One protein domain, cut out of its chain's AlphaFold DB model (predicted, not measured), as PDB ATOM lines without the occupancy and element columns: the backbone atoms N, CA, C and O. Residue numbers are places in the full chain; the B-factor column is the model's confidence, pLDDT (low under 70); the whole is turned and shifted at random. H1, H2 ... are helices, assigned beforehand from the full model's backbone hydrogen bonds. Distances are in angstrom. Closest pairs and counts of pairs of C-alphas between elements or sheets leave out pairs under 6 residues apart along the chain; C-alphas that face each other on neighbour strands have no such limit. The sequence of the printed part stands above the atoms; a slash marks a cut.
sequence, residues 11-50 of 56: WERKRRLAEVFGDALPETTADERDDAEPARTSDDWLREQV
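What this domain is: This is residues 11 to 50 of the 56 residues of an uncharacterized protein of Nocardioides anomalus (UniProt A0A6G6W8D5). Two short helices, H1 and then H2, sit at the two far ends of a long, winding link and have no contact with each other, like the tips of a wide, open U. The link, residues 22 to 41, makes the bottom of the U and has no named element. The printed part has 40 residues, 18 of them in the two named helices, with no named strand: all helix, though under half of the residues are in named elements. It is extended, with a radius of gyration of the C-alphas of 15.7 A, and flat, spanning 39 by 27 by 11 A.

Where its parts are: H1, residues 11 to 21, begins at C-alpha 11 (101.437, 141.590, 125.397) and is 14.9 A long from first to last C-alpha. H2, residues 42 to 48, measures 10.3 A and ends at C-alpha 48 (137.433, 136.694, 115.759).

How they stand to each other: H1 and H2 are apart, with no C-alpha of the one within 8 A of the other. In H2 every O i to N i+4 pair is within hydrogen-bond range; in H1, 6 of 7 are.

The domain as a whole: The C-alphas farthest apart, of Trp 11 and Arg 47, are 39.5 A apart. The printed part has no cut, and the link from H1 to H2 is long, 20 residues. Residues 16 to 22 and 24 to 50 stand free. The pLDDT is under 70 at residues 35 to 42.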
ATOM      1  N   TRP A  11     101.603 141.903 123.977       86.50
ATOM      2  CA  TRP A  11     101.437 141.590 125.397       86.50
ATOM      3  C   TRP A  11     102.002 140.214 125.770       86.50
ATOM      4  O   TRP A  11     102.555 140.051 126.858       86.50
ATOM      5  N   GLU A  12     101.883 139.237 124.876       93.31
ATOM      6  CA  GLU A  12     102.371 137.874 125.066       93.31
ATOM      7  C   GLU A  12     103.902 137.880 124.994       93.31
ATOM      8  O   GLU A  12     104.569 137.426 125.929       93.31
ATOM      9  N   ARG A  13     104.454 138.606 124.010       90.25
ATOM     10  CA  ARG A  13     105.900 138.825 123.887       90.25
ATOM     11  C   ARG A  13     106.470 139.516 125.121       90.25
ATOM     12  O   ARG A  13     107.520 139.120 125.629       90.25
ATOM     13  N   LYS A  14     105.789 140.549 125.627       86.62
ATOM     14  CA  LYS A  14     106.208 141.259 126.843       86.62
ATOM     15  C   LYS A  14     106.193 140.336 128.062       86.62
ATOM     16  O   LYS A  14     107.149 140.351 128.830       86.62
ATOM     17  N   ARG A  15     105.157 139.504 128.210       91.94
ATOM     18  CA  ARG A  15     105.048 138.520 129.296       91.94
ATOM     19  C   ARG A  15     106.187 137.501 129.257       91.94
ATOM     20  O   ARG A  15     106.788 137.234 130.291       91.94
ATOM     21  N   ARG A  16     106.508 136.968 128.076       92.00
ATOM     22  CA  ARG A  16     107.614 136.018 127.898       92.00
ATOM     23  C   ARG A  16     108.969 136.635 128.244       92.00
ATOM     24  O   ARG A  16     109.818 135.974 128.830       92.00
ATOM     25  N   LEU A  17     109.186 137.896 127.875       89.69
ATOM     26  CA  LEU A  17     110.405 138.611 128.249       89.69
ATOM     27  C   LEU A  17     110.472 138.833 129.763       89.69
ATOM     28  O   LEU A  17     111.512 138.567 130.351       89.69
ATOM     29  N   ALA A  18     109.372 139.239 130.398       90.25
ATOM     30  CA  ALA A  18     109.315 139.421 131.848       90.25
ATOM     31  C   ALA A  18     109.538 138.117 132.633       90.25
ATOM     32  O   ALA A  18     110.128 138.142 133.707       90.25
ATOM     33  N   GLU A  19     109.140 136.964 132.091       90.31
ATOM     34  CA  GLU A  19     109.433 135.657 132.696       90.31
ATOM     35  C   GLU A  19     110.943 135.379 132.797       90.31
ATOM     36  O   GLU A  19     111.397 134.754 133.753       90.31
ATOM     37  N   VAL A  20     111.728 135.867 131.831       90.38
ATOM     38  CA  VAL A  20     113.185 135.662 131.779       90.38
ATOM     39  C   VAL A  20     113.942 136.791 132.474       90.38
ATOM     40  O   VAL A  20     114.917 136.543 133.180       90.38
ATOM     41  N   PHE A  21     113.517 138.031 132.248       86.19
ATOM     42  CA  PHE A  21     114.254 139.236 132.627       86.19
ATOM     43  C   PHE A  21     113.653 139.968 133.832       86.19
ATOM     44  O   PHE A  21     114.277 140.890 134.350       86.19
ATOM     45  N   GLY A  22     112.473 139.557 134.298       86.31
ATOM     46  CA  GLY A  22     111.694 140.283 135.295       86.31
ATOM     47  C   GLY A  22     110.971 141.503 134.715       86.31
ATOM     48  O   GLY A  22     111.151 141.886 133.559       86.31
ATOM     49  N   ASP A  23     110.132 142.122 135.545       82.50
ATOM     50  CA  ASP A  23     109.379 143.334 135.189       82.50
ATOM     51  C   ASP A  23     110.137 144.636 135.496       82.50
ATOM     52  O   ASP A  23     109.759 145.704 135.010       82.50
ATOM     53  N   ALA A  24     111.189 144.562 136.317       80.75
ATOM     54  CA  ALA A  24     111.979 145.709 136.746       80.75
ATOM     55  C   ALA A  24     113.280 145.791 135.939       80.75
ATOM     56  O   ALA A  24     114.102 144.875 135.977       80.75
ATOM     57  N   LEU A  25     113.474 146.900 135.223       78.56
ATOM     58  CA  LEU A  25     114.781 147.247 134.670       78.56
ATOM     59  C   LEU A  25     115.643 147.889 135.767       78.56
ATOM     60  O   LEU A  25     115.091 148.517 136.670       78.56
ATOM     61  N   PRO A  26     116.979 147.760 135.703       78.00
ATOM     62  CA  PRO A  26     117.860 148.525 136.574       78.00
ATOM     63  C   PRO A  26     117.598 150.028 136.434       78.00
ATOM     64  O   PRO A  26     117.445 150.527 135.320       78.00
ATOM     65  N   GLU A  27     117.590 150.738 137.564       82.81
ATOM     66  CA  GLU A  27     117.438 152.202 137.596       82.81
ATOM     67  C   GLU A  27     118.640 152.924 136.972       82.81
ATOM     68  O   GLU A  27     118.522 154.055 136.512       82.81
ATOM     69  N   THR A  28     119.794 152.256 136.954       84.56
ATOM     70  CA  THR A  28     121.055 152.761 136.411       84.56
ATOM     71  C   THR A  28     121.416 152.029 135.129       84.56
ATOM     72  O   THR A  28     121.261 150.805 135.025       84.56
ATOM     73  N   THR A  29     121.974 152.747 134.165       79.69
ATOM     74  CA  THR A  29     122.463 152.158 132.916       79.69
ATOM     75  C   THR A  29     123.775 151.393 133.127       79.69
ATOM     76  O   THR A  29     124.325 151.310 134.224       79.69
ATOM     77  N   ALA A  30     124.272 150.721 132.085       79.31
ATOM     78  CA  ALA A  30     125.522 149.969 132.185       79.31
ATOM     79  C   ALA A  30     126.744 150.860 132.448       79.31
ATOM     80  O   ALA A  30     127.644 150.421 133.147       79.31
ATOM     81  N   ASP A  31     126.751 152.085 131.922       78.69
ATOM     82  CA  ASP A  31     127.829 153.061 132.097       78.69
ATOM     83  C   ASP A  31     127.905 153.657 133.510       78.69
ATOM     84  O   ASP A  31     128.972 154.096 133.924       78.69
ATOM     85  N   GLU A  32     126.806 153.626 134.267       82.38
ATOM     86  CA  GLU A  32     126.747 154.108 135.654       82.38
ATOM     87  C   GLU A  32     127.136 153.035 136.688       82.38
ATOM     88  O   GLU A  32     127.271 153.333 137.876       82.38
ATOM     89  N   ARG A  33     127.301 151.774 136.264       80.06
ATOM     90  CA  ARG A  33     127.662 150.650 137.139       80.06
ATOM     91  C   ARG A  33     129.173 150.421 137.107       80.06
ATOM     92  O   ARG A  33     129.741 150.212 136.042       80.06
ATOM     93  N   ASP A  34     129.801 150.389 138.282       70.75
ATOM     94  CA  ASP A  34     131.259 150.219 138.448       70.75
ATOM     95  C   ASP A  34     131.713 148.734 138.406       70.75
ATOM     96  O   ASP A  34     132.890 148.421 138.583       70.75
ATOM     97  N   ASP A  35     130.786 147.797 138.158       67.19
ATOM     98  CA  ASP A  35     131.058 146.357 138.029       67.19
ATOM     99  C   ASP A  35     131.670 146.031 136.652       67.19
ATOM    100  O   ASP A  35     131.038 145.449 135.764       67.19
ATOM    101  N   ALA A  36     132.925 146.430 136.462       59.94
ATOM    102  CA  ALA A  36     133.715 146.085 135.289       59.94
ATOM    103  C   ALA A  36     134.298 144.665 135.422       59.94
ATOM    104  O   ALA A  36     135.475 144.487 135.737       59.94
ATOM    105  N   GLU A  37     133.506 143.631 135.120       64.38
ATOM    106  CA  GLU A  37     134.110 142.388 134.617       64.38
ATOM    107  C   GLU A  37     134.971 142.763 133.397       64.38
ATOM    108  O   GLU A  37     134.501 143.546 132.561       64.38
ATOM    109  N   PRO A  38     136.225 142.282 133.272       59.16
ATOM    110  CA  PRO A  38     137.117 142.728 132.213       59.16
ATOM    111  C   PRO A  38     136.498 142.348 130.872       59.16
ATOM    112  O   PRO A  38     136.543 141.189 130.452       59.16
ATOM    113  N   ALA A  39     135.890 143.331 130.206       62.69
ATOM    114  CA  ALA A  39     135.351 143.154 128.876       62.69
ATOM    115  C   ALA A  39     136.492 142.606 128.019       62.69
ATOM    116  O   ALA A  39     137.534 143.254 127.884       62.69
ATOM    117  N   ARG A  40     136.325 141.383 127.492       63.38
ATOM    118  CA  ARG A  40     137.213 140.827 126.462       63.38
ATOM    119  C   ARG A  40     137.479 141.957 125.477       63.38
ATOM    120  O   ARG A  40     136.520 142.585 125.028       63.38
ATOM    121  N   THR A  41     138.755 142.285 125.260       68.00
ATOM    122  CA  THR A  41     139.108 143.554 124.614       68.00
ATOM    123  C   THR A  41     138.348 143.655 123.292       68.00
ATOM    124  O   THR A  41     138.224 142.656 122.580       68.00
ATOM    125  N   SER A  42     137.770 144.822 122.984       68.75
ATOM    126  CA  SER A  42     136.913 144.978 121.794       68.75
ATOM    127  C   SER A  42     137.613 144.503 120.516       68.75
ATOM    128  O   SER A  42     136.964 144.034 119.581       68.75
ATOM    129  N   ASP A  43     138.940 144.587 120.501       77.56
ATOM    130  CA  ASP A  43     139.783 144.115 119.419       77.56
ATOM    131  C   ASP A  43     139.818 142.587 119.290       77.56
ATOM    132  O   ASP A  43     139.848 142.076 118.173       77.56
ATOM    133  N   ASP A  44     139.833 141.840 120.395       81.81
ATOM    134  CA  ASP A  44     139.864 140.373 120.353       81.81
ATOM    135  C   ASP A  44     138.586 139.828 119.723       81.81
ATOM    136  O   ASP A  44     138.645 138.991 118.824       81.81
ATOM    137  N   TRP A  45     137.441 140.383 120.119       82.38
ATOM    138  CA  TRP A  45     136.165 140.057 119.495       82.38
ATOM    139  C   TRP A  45     136.137 140.464 118.018       82.38
ATOM    140  O   TRP A  45     135.710 139.687 117.171       82.38
ATOM    141  N   LEU A  46     136.641 141.652 117.673       81.50
ATOM    142  CA  LEU A  46     136.640 142.113 116.286       81.50
ATOM    143  C   LEU A  46     137.515 141.232 115.378       81.50
ATOM    144  O   LEU A  46     137.125 140.954 114.245       81.50
ATOM    145  N   ARG A  47     138.666 140.756 115.871       83.06
ATOM    146  CA  ARG A  47     139.551 139.844 115.124       83.06
ATOM    147  C   ARG A  47     138.929 138.465 114.914       83.06
ATOM    148  O   ARG A  47     139.111 137.886 113.848       83.06
ATOM    149  N   GLU A  48     138.172 137.960 115.885       85.31
ATOM    150  CA  GLU A  48     137.433 136.694 115.759       85.31
ATOM    151  C   GLU A  48     136.326 136.760 114.693       85.31
ATOM    152  O   GLU A  48     135.955 135.737 114.124       85.31
ATOM    153  N   GLN A  49     135.845 137.963 114.376       89.00
ATOM    154  CA  GLN A  49     134.747 138.189 113.433       89.00
ATOM    155  C   GLN A  49     135.209 138.503 112.004       89.00
ATOM    156  O   GLN A  49     134.388 138.840 111.147       89.00
ATOM    157  N   VAL A  50     136.508 138.394 111.714       85.81
ATOM    158  CA  VAL A  50     137.051 138.643 110.373       85.81
ATOM    159  C   VAL A  50     136.707 137.471 109.435       85.81
ATOM    160  O   VAL A  50     137.108 136.337 109.706       85.81
TER     161      VAL A  50